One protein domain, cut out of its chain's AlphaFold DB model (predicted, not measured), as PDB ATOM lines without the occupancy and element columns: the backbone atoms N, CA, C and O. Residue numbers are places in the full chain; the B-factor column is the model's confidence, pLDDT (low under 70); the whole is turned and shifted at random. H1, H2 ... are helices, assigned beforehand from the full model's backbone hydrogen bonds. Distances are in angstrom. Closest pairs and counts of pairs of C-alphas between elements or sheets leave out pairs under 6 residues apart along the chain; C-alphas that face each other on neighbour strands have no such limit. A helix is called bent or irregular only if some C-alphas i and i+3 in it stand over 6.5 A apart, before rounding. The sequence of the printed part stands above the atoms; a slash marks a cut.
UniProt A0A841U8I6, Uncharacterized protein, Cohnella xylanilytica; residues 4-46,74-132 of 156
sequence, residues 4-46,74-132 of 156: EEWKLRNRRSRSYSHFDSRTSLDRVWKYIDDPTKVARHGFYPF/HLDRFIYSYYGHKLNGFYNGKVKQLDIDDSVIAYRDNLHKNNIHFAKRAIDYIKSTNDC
ATOM      1  N   GLU A   4     165.538 206.757 138.524       95.19
ATOM      2  CA  GLU A   4     164.979 205.507 139.054       95.19
ATOM      3  C   GLU A   4     163.691 205.756 139.850       95.19
ATOM      4  O   GLU A   4     162.696 205.050 139.671       95.19
ATOM      5  N   GLU A   5     163.646 206.832 140.638       93.88
ATOM      6  CA  GLU A   5     162.421 207.308 141.293       93.88
ATOM      7  C   GLU A   5     161.333 207.650 140.264       93.88
ATOM      8  O   GLU A   5     160.168 207.266 140.421       93.88
ATOM      9  N   TRP A   6     161.709 208.336 139.176       95.38
ATOM     10  CA  TRP A   6     160.784 208.662 138.093       95.38
ATOM     11  C   TRP A   6     160.241 207.400 137.412       95.38
ATOM     12  O   TRP A   6     159.029 207.310 137.175       95.38
ATOM     13  N   LYS A   7     161.102 206.410 137.133       96.19
ATOM     14  CA  LYS A   7     160.705 205.131 136.525       96.19
ATOM     15  C   LYS A   7     159.745 204.372 137.431       96.19
ATOM     16  O   LYS A   7     158.690 203.937 136.971       96.19
ATOM     17  N   LEU A   8     160.050 204.276 138.726       94.88
ATOM     18  CA  LEU A   8     159.195 203.602 139.702       94.88
ATOM     19  C   LEU A   8     157.797 204.236 139.750       94.88
ATOM     20  O   LEU A   8     156.788 203.530 139.676       94.88
ATOM     21  N   ARG A   9     157.730 205.573 139.785       92.38
ATOM     22  CA  ARG A   9     156.469 206.331 139.769       92.38
ATOM     23  C   ARG A   9     155.669 206.131 138.478       92.38
ATOM     24  O   ARG A   9     154.438 206.195 138.503       92.38
ATOM     25  N   ASN A  10     156.344 205.897 137.354       94.12
ATOM     26  CA  ASN A  10     155.726 205.759 136.035       94.12
ATOM     27  C   ASN A  10     155.546 204.316 135.558       94.12
ATOM     28  O   ASN A  10     154.974 204.117 134.493       94.12
ATOM     29  N   ARG A  11     155.945 203.308 136.338       91.69
ATOM     30  CA  ARG A  11     155.947 201.897 135.920       91.69
ATOM     31  C   ARG A  11     154.594 201.387 135.404       91.69
ATOM     32  O   ARG A  11     154.544 200.584 134.474       91.69
ATOM     33  N   ARG A  12     153.491 201.828 136.018       88.38
ATOM     34  CA  ARG A  12     152.139 201.319 135.736       88.38
ATOM     35  C   ARG A  12     151.487 202.028 134.547       88.38
ATOM     36  O   ARG A  12     151.569 203.250 134.419       88.38
ATOM     37  N   SER A  13     150.754 201.254 133.744       89.00
ATOM     38  CA  SER A  13     149.835 201.798 132.739       89.00
ATOM     39  C   SER A  13     148.719 202.598 133.409       89.00
ATOM     40  O   SER A  13     148.286 202.290 134.522       89.00
ATOM     41  N   ARG A  14     148.212 203.606 132.700       90.56
ATOM     42  CA  ARG A  14     146.953 204.275 133.044       90.56
ATOM     43  C   ARG A  14     145.785 203.564 132.358       90.56
ATOM     44  O   ARG A  14     145.983 202.877 131.359       90.56
ATOM     45  N   SER A  15     144.595 203.698 132.934       91.50
ATOM     46  CA  SER A  15     143.382 202.984 132.517       91.50
ATOM     47  C   SER A  15     142.356 203.861 131.791       91.50
ATOM     48  O   SER A  15     141.279 203.364 131.475       91.50
ATOM     49  N   TYR A  16     142.665 205.135 131.517       93.94
ATOM     50  CA  TYR A  16     141.783 205.991 130.714       93.94
ATOM     51  C   TYR A  16     141.668 205.460 129.275       93.94
ATOM     52  O   TYR A  16     142.519 204.686 128.833       93.94
ATOM     53  N   SER A  17     140.600 205.832 128.574       94.81
ATOM     54  CA  SER A  17     140.380 205.425 127.185       94.81
ATOM     55  C   SER A  17     141.167 206.314 126.227       94.81
ATOM     56  O   SER A  17     141.198 207.532 126.395       94.81
ATOM     57  N   HIS A  18     141.785 205.697 125.223       96.81
ATOM     58  CA  HIS A  18     142.410 206.368 124.086       96.81
ATOM     59  C   HIS A  18     142.400 205.435 122.867       96.81
ATOM     60  O   HIS A  18     141.964 204.287 122.974       96.81
ATOM     61  N   PHE A  19     142.814 205.934 121.705       94.75
ATOM     62  CA  PHE A  19     142.858 205.174 120.455       94.75
ATOM     63  C   PHE A  19     144.058 204.227 120.369       94.75
ATOM     64  O   PHE A  19     144.030 203.280 119.584       94.75
ATOM     65  N   ASP A  20     145.111 204.469 121.149       95.31
ATOM     66  CA  ASP A  20     146.271 203.593 121.204       95.31
ATOM     67  C   ASP A  20     146.121 202.486 122.258       95.31
ATOM     68  O   ASP A  20     145.267 202.502 123.146       95.31
ATOM     69  N   SER A  21     146.970 201.468 122.146       94.12
ATOM     70  CA  SER A  21     146.976 200.369 123.106       94.12
ATOM     71  C   SER A  21     147.599 200.802 124.429       94.12
ATOM     72  O   SER A  21     148.689 201.374 124.471       94.12
ATOM     73  N   ARG A  22     146.957 200.423 125.538       95.25
ATOM     74  CA  ARG A  22     147.541 200.545 126.880       95.25
ATOM     75  C   ARG A  22     148.929 199.910 126.920       95.25
ATOM     76  O   ARG A  22     149.125 198.776 126.477       95.25
ATOM     77  N   THR A  23     149.886 200.622 127.505       94.94
ATOM     78  CA  THR A  23     151.288 200.200 127.537       94.94
ATOM     79  C   THR A  23     151.945 200.483 128.886       94.94
ATOM     80  O   THR A  23     151.433 201.245 129.707       94.94
ATOM     81  N   SER A  24     153.075 199.830 129.144       95.62
ATOM     82  CA  SER A  24     153.868 199.993 130.364       95.62
ATOM     83  C   SER A  24     155.207 200.643 130.050       95.62
ATOM     84  O   SER A  24     155.689 200.573 128.919       95.62
ATOM     85  N   LEU A  25     155.833 201.232 131.073       96.62
ATOM     86  CA  LEU A  25     157.131 201.884 130.916       96.62
ATOM     87  C   LEU A  25     158.178 200.929 130.328       96.62
ATOM     88  O   LEU A  25     158.872 201.299 129.388       96.62
ATOM     89  N   ASP A  26     158.226 199.690 130.819       95.38
ATOM     90  CA  ASP A  26     159.193 198.676 130.379       95.38
ATOM     91  C   ASP A  26     159.091 198.385 128.871       95.38
ATOM     92  O   ASP A  26     160.101 198.169 128.205       95.38
ATOM     93  N   ARG A  27     157.874 198.428 128.311       95.19
ATOM     94  CA  ARG A  27     157.635 198.190 126.878       95.19
ATOM     95  C   ARG A  27     158.096 199.353 126.007       95.19
ATOM     96  O   ARG A  27     158.557 199.128 124.893       95.19
ATOM     97  N   VAL A  28     157.955 200.585 126.495       96.62
ATOM     98  CA  VAL A  28     158.185 201.796 125.692       96.62
ATOM     99  C   VAL A  28     159.507 202.494 125.994       96.62
ATOM    100  O   VAL A  28     159.878 203.403 125.261       96.62
ATOM    101  N   TRP A  29     160.241 202.080 127.031       97.44
ATOM    102  CA  TRP A  29     161.445 202.772 127.503       97.44
ATOM    103  C   TRP A  29     162.464 203.031 126.386       97.44
ATOM    104  O   TRP A  29     162.838 204.175 126.144       97.44
ATOM    105  N   LYS A  30     162.831 201.987 125.630       97.44
ATOM    106  CA  LYS A  30     163.777 202.092 124.500       97.44
ATOM    107  C   LYS A  30     163.302 203.026 123.381       97.44
ATOM    108  O   LYS A  30     164.100 203.429 122.542       97.44
ATOM    109  N   TYR A  31     162.000 203.294 123.304       97.75
ATOM    110  CA  TYR A  31     161.432 204.219 122.333       97.75
ATOM    111  C   TYR A  31     161.483 205.657 122.852       97.75
ATOM    112  O   TYR A  31     161.975 206.533 122.153       97.75
ATOM    113  N   ILE A  32     161.009 205.895 124.079       97.31
ATOM    114  CA  ILE A  32     160.904 207.251 124.640       97.31
ATOM    115  C   ILE A  32     162.262 207.843 125.044       97.31
ATOM    116  O   ILE A  32     162.397 209.064 125.098       97.31
ATOM    117  N   ASP A  33     163.251 206.994 125.343       97.00
ATOM    118  CA  ASP A  33     164.603 207.435 125.693       97.00
ATOM    119  C   ASP A  33     165.421 207.880 124.471       97.00
ATOM    120  O   ASP A  33     166.393 208.618 124.607       97.00
ATOM    121  N   ASP A  34     164.992 207.497 123.268       98.00
ATOM    122  CA  ASP A  34     165.651 207.842 122.014       98.00
ATOM    123  C   ASP A  34     165.125 209.190 121.473       98.00
ATOM    124  O   ASP A  34     164.005 209.260 120.948       98.00
ATOM    125  N   PRO A  35     165.916 210.277 121.553       96.69
ATOM    126  CA  PRO A  35     165.475 211.592 121.100       96.69
ATOM    127  C   PRO A  35     165.238 211.654 119.591       96.69
ATOM    128  O   PRO A  35     164.414 212.447 119.141       96.69
ATOM    129  N   THR A  36     165.902 210.807 118.798       97.81
ATOM    130  CA  THR A  36     165.729 210.795 117.339       97.81
ATOM    131  C   THR A  36     164.367 210.227 116.942       97.81
ATOM    132  O   THR A  36     163.734 210.730 116.013       97.81
ATOM    133  N   LYS A  37     163.876 209.227 117.687       97.62
ATOM    134  CA  LYS A  37     162.522 208.683 117.520       97.62
ATOM    135  C   LYS A  37     161.472 209.669 117.990       97.62
ATOM    136  O   LYS A  37     160.513 209.910 117.265       97.62
ATOM    137  N   VAL A  38     161.673 210.264 119.165       97.50
ATOM    138  CA  VAL A  38     160.722 211.227 119.739       97.50
ATOM    139  C   VAL A  38     160.572 212.465 118.854       97.50
ATOM    140  O   VAL A  38     159.454 212.921 118.644       97.50
ATOM    141  N   ALA A  39     161.655 212.962 118.251       96.69
ATOM    142  CA  ALA A  39     161.596 214.097 117.327       96.69
ATOM    143  C   ALA A  39     160.751 213.831 116.064       96.69
ATOM    144  O   ALA A  39     160.246 214.770 115.456       96.69
ATOM    145  N   ARG A  40     160.597 212.561 115.664       97.62
ATOM    146  CA  ARG A  40     159.795 212.127 114.504       97.62
ATOM    147  C   ARG A  40     158.458 211.505 114.909       97.62
ATOM    148  O   ARG A  40     157.742 210.983 114.058       97.62
ATOM    149  N   HIS A  41     158.147 211.495 116.202       97.56
ATOM    150  CA  HIS A  41     156.963 210.850 116.736       97.56
ATOM    151  C   HIS A  41     155.703 211.637 116.358       97.56
ATOM    152  O   HIS A  41     155.601 212.834 116.625       97.56
ATOM    153  N   GLY A  42     154.736 210.958 115.740       97.25
ATOM    154  CA  GLY A  42     153.424 211.528 115.451       97.25
ATOM    155  C   GLY A  42     152.538 211.483 116.691       97.25
ATOM    156  O   GLY A  42     151.930 210.452 116.959       97.25
ATOM    157  N   PHE A  43     152.479 212.591 117.431       97.00
ATOM    158  CA  PHE A  43     151.618 212.713 118.608       97.00
ATOM    159  C   PHE A  43     150.140 212.628 118.224       97.00
ATOM    160  O   PHE A  43     149.692 213.244 117.253       97.00
ATOM    161  N   TYR A  44     149.379 211.897 119.028       96.94
ATOM    162  CA  TYR A  44     147.940 211.780 118.867       96.94
ATOM    163  C   TYR A  44     147.230 213.014 119.437       96.94
ATOM    164  O   TYR A  44     147.723 213.650 120.377       96.94
ATOM    165  N   PRO A  45     146.028 213.345 118.930       96.44
ATOM    166  CA  PRO A  45     145.200 214.355 119.565       96.44
ATOM    167  C   PRO A  45     144.844 213.941 120.999       96.44
ATOM    168  O   PRO A  45     144.674 212.758 121.326       96.44
ATOM    169  N   PHE A  46     144.695 214.938 121.866       96.12
ATOM    170  CA  PHE A  46     144.145 214.721 123.195       96.12
ATOM    171  C   PHE A  46     142.656 214.367 123.111       96.12
ATOM    172  O   PHE A  46     141.925 214.942 122.307       96.12
ATOM    173  N   HIS A  74     148.484 206.693 125.359       97.44
ATOM    174  CA  HIS A  74     149.236 205.964 126.369       97.44
ATOM    175  C   HIS A  74     150.747 206.053 126.145       97.44
ATOM    176  O   HIS A  74     151.469 206.228 127.130       97.44
ATOM    177  N   LEU A  75     151.226 205.983 124.896       97.00
ATOM    178  CA  LEU A  75     152.639 206.211 124.567       97.00
ATOM    179  C   LEU A  75     153.053 207.678 124.779       97.00
ATOM    180  O   LEU A  75     154.019 207.938 125.503       97.00
ATOM    181  N   ASP A  76     152.307 208.634 124.224       97.75
ATOM    182  CA  ASP A  76     152.590 210.075 124.301       97.75
ATOM    183  C   ASP A  76     152.721 210.552 125.746       97.75
ATOM    184  O   ASP A  76     153.612 211.328 126.091       97.75
ATOM    185  N   ARG A  77     151.875 210.033 126.639       96.81
ATOM    186  CA  ARG A  77     151.939 210.294 128.079       96.81
ATOM    187  C   ARG A  77     153.324 209.988 128.660       96.81
ATOM    188  O   ARG A  77     153.806 210.739 129.513       96.81
ATOM    189  N   PHE A  78     153.963 208.894 128.242       97.62
ATOM    190  CA  PHE A  78     155.317 208.561 128.690       97.62
ATOM    191  C   PHE A  78     156.355 209.535 128.137       97.62
ATOM    192  O   PHE A  78     157.239 209.942 128.891       97.62
ATOM    193  N   ILE A  79     156.213 209.964 126.879       98.00
ATOM    194  CA  ILE A  79     157.073 210.988 126.274       98.00
ATOM    195  C   ILE A  79     156.949 212.302 127.058       98.00
ATOM    196  O   ILE A  79     157.948 212.792 127.585       98.00
ATOM    197  N   TYR A  80     155.731 212.822 127.244       96.88
ATOM    198  CA  TYR A  80     155.488 214.042 128.021       96.88
ATOM    199  C   TYR A  80     156.052 213.941 129.440       96.88
ATOM    200  O   TYR A  80     156.720 214.857 129.919       96.88
ATOM    201  N   SER A  81     155.827 212.813 130.120       96.44
ATOM    202  CA  SER A  81     156.310 212.629 131.486       96.44
ATOM    203  C   SER A  81     157.836 212.549 131.574       96.44
ATOM    204  O   SER A  81     158.397 213.043 132.555       96.44
ATOM    205  N   TYR A  82     158.502 211.936 130.592       97.56
ATOM    206  CA  TYR A  82     159.953 211.753 130.597       97.56
ATOM    207  C   TYR A  82     160.687 213.048 130.255       97.56
ATOM    208  O   TYR A  82     161.582 213.472 130.986       97.56
ATOM    209  N   TYR A  83     160.261 213.735 129.195       96.25
ATOM    210  CA  TYR A  83     160.852 215.017 128.817       96.25
ATOM    211  C   TYR A  83     160.508 216.113 129.826       96.25
ATOM    212  O   TYR A  83     161.368 216.928 130.143       96.25
ATOM    213  N   GLY A  84     159.318 216.073 130.437       95.44
ATOM    214  CA  GLY A  84     158.985 216.933 131.573       95.44
ATOM    215  C   GLY A  84     159.917 216.724 132.772       95.44
ATOM    216  O   GLY A  84     160.313 217.693 133.414       95.44
ATOM    217  N   HIS A  85     160.332 215.484 133.049       95.81
ATOM    218  CA  HIS A  85     161.322 215.195 134.090       95.81
ATOM    219  C   HIS A  85     162.714 215.743 133.749       95.81
ATOM    220  O   HIS A  85     163.326 216.388 134.599       95.81
ATOM    221  N   LYS A  86     163.185 215.573 132.503       94.44
ATOM    222  CA  LYS A  86     164.448 216.188 132.046       94.44
ATOM    223  C   LYS A  86     164.410 217.711 132.194       94.44
ATOM    224  O   LYS A  86     165.314 218.295 132.788       94.44
ATOM    225  N   LEU A  87     163.335 218.341 131.718       93.75
ATOM    226  CA  LEU A  87     163.110 219.783 131.839       93.75
ATOM    227  C   LEU A  87     163.063 220.244 133.297       93.75
ATOM    228  O   LEU A  87     163.593 221.306 133.607       93.75
ATOM    229  N   ASN A  88     162.509 219.438 134.208       94.88
ATOM    230  CA  ASN A  88     162.514 219.758 135.635       94.88
ATOM    231  C   ASN A  88     163.932 219.870 136.206       94.88
ATOM    232  O   ASN A  88     164.204 220.767 137.000       94.88
ATOM    233  N   GLY A  89     164.844 218.998 135.767       93.94
ATOM    234  CA  GLY A  89     166.256 219.069 136.135       93.94
ATOM    235  C   GLY A  89     166.884 220.409 135.742       93.94
ATOM    236  O   GLY A  89     167.457 221.094 136.592       93.94
ATOM    237  N   PHE A  90     166.702 220.824 134.485       93.12
ATOM    238  CA  PHE A  90     167.178 222.123 133.995       93.12
ATOM    239  C   PHE A  90     166.530 223.294 134.736       93.12
ATOM    240  O   PHE A  90     167.221 224.219 135.154       93.12
ATOM    241  N   TYR A  91     165.218 223.228 134.955       94.25
ATOM    242  CA  TYR A  91     164.466 224.234 135.693       94.25
ATOM    243  C   TYR A  91     164.991 224.416 137.123       94.25
ATOM    244  O   TYR A  91     165.278 225.539 137.533       94.25
ATOM    245  N   ASN A  92     165.208 223.321 137.859       94.75
ATOM    246  CA  ASN A  92     165.766 223.370 139.211       94.75
ATOM    247  C   ASN A  92     167.175 223.981 139.231       94.75
ATOM    248  O   ASN A  92     167.497 224.729 140.152       94.75
ATOM    249  N   GLY A  93     168.004 223.684 138.226       94.31
ATOM    250  CA  GLY A  93     169.317 224.311 138.068       94.31
ATOM    251  C   GLY A  93     169.213 225.810 137.785       94.31
ATOM    252  O   GLY A  93     169.876 226.611 138.440       94.31
ATOM    253  N   LYS A  94     168.332 226.204 136.859       94.06
ATOM    254  CA  LYS A  94     168.143 227.602 136.457       94.06
ATOM    255  C   LYS A  94     167.636 228.473 137.603       94.06
ATOM    256  O   LYS A  94     168.131 229.576 137.794       94.06
ATOM    257  N   VAL A  95     166.688 227.966 138.387       95.38
ATOM    258  CA  VAL A  95     166.146 228.650 139.569       95.38
ATOM    259  C   VAL A  95     167.240 228.947 140.603       95.38
ATOM    260  O   VAL A  95     167.271 230.046 141.151       95.38
ATOM    261  N   LYS A  96     168.180 228.015 140.812       95.12
ATOM    262  CA  LYS A  96     169.351 228.242 141.673       95.12
ATOM    263  C   LYS A  96     170.324 229.259 141.084       95.12
ATOM    264  O   LYS A  96     170.805 230.120 141.803       95.12
ATOM    265  N   GLN A  97     170.601 229.176 139.782       95.88
ATOM    266  CA  GLN A  97     171.487 230.127 139.097       95.88
ATOM    267  C   GLN A  97     170.966 231.568 139.145       95.88
ATOM    268  O   GLN A  97     171.760 232.500 139.152       95.88
ATOM    269  N   LEU A  98     169.643 231.744 139.142       96.00
ATOM    270  CA  LEU A  98     168.985 233.047 139.222       96.00
ATOM    271  C   LEU A  98     168.787 233.548 140.662       96.00
ATOM    272  O   LEU A  98     168.195 234.606 140.833       96.00
ATOM    273  N   ASP A  99     169.233 232.795 141.672       96.19
ATOM    274  CA  ASP A  99     169.071 233.120 143.098       96.19
ATOM    275  C   ASP A  99     167.608 233.345 143.535       96.19
ATOM    276  O   ASP A  99     167.278 234.173 144.380       96.19
ATOM    277  N   ILE A 100     166.688 232.577 142.941       95.88
ATOM    278  CA  ILE A 100     165.247 232.596 143.265       95.88
ATOM    279  C   ILE A 100     164.764 231.245 143.815       95.88
ATOM    280  O   ILE A 100     163.567 230.943 143.817       95.88
ATOM    281  N   ASP A 101     165.700 230.422 144.298       93.94
ATOM    282  CA  ASP A 101     165.452 229.079 144.844       93.94
ATOM    283  C   ASP A 101     164.469 229.080 146.013       93.94
ATOM    284  O   ASP A 101     163.692 228.139 146.192       93.94
ATOM    285  N   ASP A 102     164.482 230.171 146.767       90.31
ATOM    286  CA  ASP A 102     163.726 230.329 147.993       90.31
ATOM    287  C   ASP A 102     162.284 230.809 147.798       90.31
ATOM    288  O   ASP A 102     161.429 230.533 148.649       90.31
ATOM    289  N   SER A 103     162.010 231.508 146.696       90.88
ATOM    290  CA  SER A 103     160.710 232.119 146.396       90.88
ATOM    291  C   SER A 103     159.904 231.308 145.381       90.88
ATOM    292  O   SER A 103     158.673 231.269 145.454       90.88
ATOM    293  N   VAL A 104     160.572 230.598 144.468       93.31
ATOM    294  CA  VAL A 104     159.920 229.812 143.418       93.31
ATOM    295  C   VAL A 104     159.782 228.351 143.848       93.31
ATOM    296  O   VAL A 104     160.731 227.565 143.816       93.31
ATOM    297  N   ILE A 105     158.559 227.980 144.235       93.12
ATOM    298  CA  ILE A 105     158.249 226.669 144.834       93.12
ATOM    299  C   ILE A 105     157.457 225.727 143.914       93.12
ATOM    300  O   ILE A 105     157.431 224.516 144.133       93.12
ATOM    301  N   ALA A 106     156.774 226.268 142.904       91.19
ATOM    302  CA  ALA A 106     155.824 225.521 142.087       91.19
ATOM    303  C   ALA A 106     156.524 224.580 141.097       91.19
ATOM    304  O   ALA A 106     157.542 224.924 140.512       91.19
ATOM    305  N   TYR A 107     155.938 223.399 140.876       90.44
ATOM    306  CA  TYR A 107     156.412 222.406 139.900       90.44
ATOM    307  C   TYR A 107     157.851 221.910 140.114       90.44
ATOM    308  O   TYR A 107     158.470 221.432 139.173       90.44
ATOM    309  N   ARG A 108     158.385 221.968 141.339       92.50
ATOM    310  CA  ARG A 108     159.743 221.510 141.665       92.50
ATOM    311  C   ARG A 108     159.737 220.159 142.362       92.50
ATOM    312  O   ARG A 108     158.986 219.951 143.313       92.50
ATOM    313  N   ASP A 109     160.590 219.244 141.910       90.31
ATOM    314  CA  ASP A 109     160.670 217.876 142.441       90.31
ATOM    315  C   ASP A 109     161.863 217.622 143.388       90.31
ATOM    316  O   ASP A 109     162.110 216.479 143.781       90.31
ATOM    317  N   ASN A 110     162.599 218.679 143.746       91.94
ATOM    318  CA  ASN A 110     163.813 218.632 144.569       91.94
ATOM    319  C   ASN A 110     163.652 219.279 145.958       91.94
ATOM    320  O   ASN A 110     164.591 219.259 146.747       91.94
ATOM    321  N   LEU A 111     162.499 219.893 146.253       92.62
ATOM    322  CA  LEU A 111     162.287 220.608 147.517       92.62
ATOM    323  C   LEU A 111     161.880 219.687 148.671       92.62
ATOM    324  O   LEU A 111     162.008 220.084 149.825       92.62
ATOM    325  N   HIS A 112     161.345 218.497 148.368       90.56
ATOM    326  CA  HIS A 112     160.817 217.537 149.351       90.56
ATOM    327  C   HIS A 112     159.838 218.160 150.371       90.56
ATOM    328  O   HIS A 112     159.665 217.669 151.483       90.56
ATOM    329  N   LYS A 113     159.175 219.249 149.970       92.31
ATOM    330  CA  LYS A 113     158.209 220.026 150.747       92.31
ATOM    331  C   LYS A 113     156.877 220.048 150.011       92.31
ATOM    332  O   LYS A 113     156.810 219.889 148.795       92.31
ATOM    333  N   ASN A 114     155.807 220.263 150.762       92.19
ATOM    334  CA  ASN A 114     154.456 220.422 150.229       92.19
ATOM    335  C   ASN A 114     153.887 221.797 150.617       92.19
ATOM    336  O   ASN A 114     154.508 222.544 151.376       92.19
ATOM    337  N   ASN A 115     152.678 222.104 150.146       92.38
ATOM    338  CA  ASN A 115     152.026 223.398 150.373       92.38
ATOM    339  C   ASN A 115     151.902 223.784 151.856       92.38
ATOM    340  O   ASN A 115     151.932 224.969 152.169       92.38
ATOM    341  N   ILE A 116     151.814 222.815 152.773       95.56
ATOM    342  CA  ILE A 116     151.725 223.082 154.217       95.56
ATOM    343  C   ILE A 116     153.042 223.678 154.733       95.56
ATOM    344  O   ILE A 116     153.026 224.648 155.486       95.56
ATOM    345  N   HIS A 117     154.184 223.150 154.283       95.31
ATOM    346  CA  HIS A 117     155.502 223.661 154.672       95.31
ATOM    347  C   HIS A 117     155.699 225.106 154.201       95.31
ATOM    348  O   HIS A 117     156.171 225.949 154.960       95.31
ATOM    349  N   PHE A 118     155.315 225.400 152.956       94.12
ATOM    350  CA  PHE A 118     155.452 226.742 152.388       94.12
ATOM    351  C   PHE A 118     154.478 227.740 153.020       94.12
ATOM    352  O   PHE A 118     154.876 228.863 153.320       94.12
ATOM    353  N   ALA A 119     153.242 227.319 153.308       94.44
ATOM    354  CA  ALA A 119     152.289 228.137 154.049       94.44
ATOM    355  C   ALA A 119     152.816 228.476 155.450       94.44
ATOM    356  O   ALA A 119     152.780 229.637 155.849       94.44
ATOM    357  N   LYS A 120     153.376 227.491 156.170       96.19
ATOM    358  CA  LYS A 120     154.005 227.725 157.475       96.19
ATOM    359  C   LYS A 120     155.147 228.737 157.375       96.19
ATOM    360  O   LYS A 120     155.149 229.689 158.143       96.19
ATOM    361  N   ARG A 121     156.064 228.573 156.415       94.19
ATOM    362  CA  ARG A 121     157.175 229.515 156.189       94.19
ATOM    363  C   ARG A 121     156.669 230.947 155.990       94.19
ATOM    364  O   ARG A 121     157.195 231.861 156.612       94.19
ATOM    365  N   ALA A 122     155.651 231.135 155.150       93.50
ATOM    366  CA  ALA A 122     155.080 232.455 154.894       93.50
ATOM    367  C   ALA A 122     154.423 233.053 156.152       93.50
ATOM    368  O   ALA A 122     154.660 234.212 156.476       93.50
ATOM    369  N   ILE A 123     153.639 232.258 156.889       94.31
ATOM    370  CA  ILE A 123     152.966 232.701 158.119       94.31
ATOM    371  C   ILE A 123     153.976 233.045 159.218       94.31
ATOM    372  O   ILE A 123     153.817 234.060 159.890       94.31
ATOM    373  N   ASP A 124     155.000 232.214 159.413       95.50
ATOM    374  CA  ASP A 124     156.050 232.459 160.404       95.50
ATOM    375  C   ASP A 124     156.819 233.745 160.070       95.50
ATOM    376  O   ASP A 124     157.063 234.554 160.962       95.50
ATOM    377  N   TYR A 125     157.126 233.974 158.786       93.62
ATOM    378  CA  TYR A 125     157.755 235.213 158.328       93.62
ATOM    379  C   TYR A 125     156.890 236.434 158.664       93.62
ATOM    380  O   TYR A 125     157.365 237.346 159.338       93.62
ATOM    381  N   ILE A 126     155.601 236.407 158.306       94.81
ATOM    382  CA  ILE A 126     154.649 237.484 158.627       94.81
ATOM    383  C   ILE A 126     154.628 237.761 160.134       94.81
ATOM    384  O   ILE A 126     154.761 238.907 160.539       94.81
ATOM    385  N   LYS A 127     154.534 236.718 160.970       94.69
ATOM    386  CA  LYS A 127     154.525 236.855 162.438       94.69
ATOM    387  C   LYS A 127     155.810 237.445 163.013       94.69
ATOM    388  O   LYS A 127     155.760 238.061 164.069       94.69
ATOM    389  N   SER A 128     156.950 237.203 162.369       95.69
ATOM    390  CA  SER A 128     158.247 237.735 162.801       95.69
ATOM    391  C   SER A 128     158.488 239.186 162.380       95.69
ATOM    392  O   SER A 128     159.458 239.793 162.827       95.69
ATOM    393  N   THR A 129     157.627 239.740 161.523       92.81
ATOM    394  CA  THR A 129     157.728 241.123 161.049       92.81
ATOM    395  C   THR A 129     156.750 241.997 161.835       92.81
ATOM    396  O   THR A 129     155.648 241.550 162.133       92.81
ATOM    397  N   ASN A 130     157.123 243.242 162.154       86.12
ATOM    398  CA  ASN A 130     156.202 244.180 162.813       86.12
ATOM    399  C   ASN A 130     155.109 244.644 161.841       86.12
ATOM    400  O   ASN A 130     153.939 244.332 162.036       86.12
ATOM    401  N   ASP A 131     155.516 245.309 160.758       91.00
ATOM    402  CA  ASP A 131     154.622 245.793 159.707       91.00
ATOM    403  C   ASP A 131     155.018 245.174 158.365       91.00
ATOM    404  O   ASP A 131     156.192 245.162 157.988       91.00
ATOM    405  N   CYS A 132     154.043 244.644 157.624       92.31
ATOM    406  CA  CYS A 132     154.270 244.119 156.280       92.31
ATOM    407  C   CYS A 132     153.048 244.319 155.376       92.31
ATOM    408  O   CYS A 132     151.907 244.367 155.836       92.31
TER     409      CYS A 132
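AT A GLANCE: This is residues 4 to 46 and 74 to 132 of the 156 residues of an uncharacterized protein of Cohnella xylanilytica (UniProt A0A841U8I6). One long helix, H4, is the backbone of the body; the short helices H2 and H3 gather near its first end and H1 lies close to its side. From its last end the long link of residues 98 to 114 folds back before H5, whose residues 119 to 128 stick out with the tail 129 to 132 as a free arm. The printed part has 102 residues with five named helices, H1 to H5 in chain order, and no named strand, the class all helix. It is only just loose, close to extended, with a radius of gyration of the C-alphas of 18.9 A and spans of 60 by 30 by 27 A.

HOW THE PARTS SIT: Begin with H4, residues 74 to 97. With residues 75 to 82 alone it touches H2, residues 25 to 32, closest at the C-alphas of Ile 32 and Ile 79, 5.6 A; the tilt is steep at 69 degrees, only just short of about perpendicular, the same way. H3, residues 35 to 39, and H2 only just touch, only at the corner, with 3 pairs of C-alphas within 8 A, the closest those of Ile 32 and Val 38, 6.3 A. H1, residues 4 to 10, is close to H4 but not clearly touching, closest at the C-alphas of Trp 6 and His 85, 7.7 A. H5, residues 115 to 128, is apart from H4. Every O i to N i+4 pair is within hydrogen-bond range in H1, H3 and H5, against 2 of 4 in H2 and 19 of 20 in H4.

IN THESE COORDINATES: Find C-alpha 74 at (149.236, 205.964, 126.369); from there H4 runs 35.2 A to C-alpha 97 at (171.487, 230.127, 139.097). H5 runs 20.0 A to C-alpha 128 at (158.247, 237.735, 162.801). H1, H2 and H3 measure 9.7 A, 9.1 A and 6.0 A; H2 is irregular, with C-alphas 27 and 30 7.7 A apart.

THE WHOLE: Look for the two farthest C-alphas at Ser 21 and Asn 130, 59.8 A apart. Residues 47 to 73 are not printed, and C-alphas 46 and 74 are 10.6 A apart across this cut, in the link from H3 to H4. The links H1 to H2 and H4 to H5 are long. No printed residue is under 70 in pLDDT.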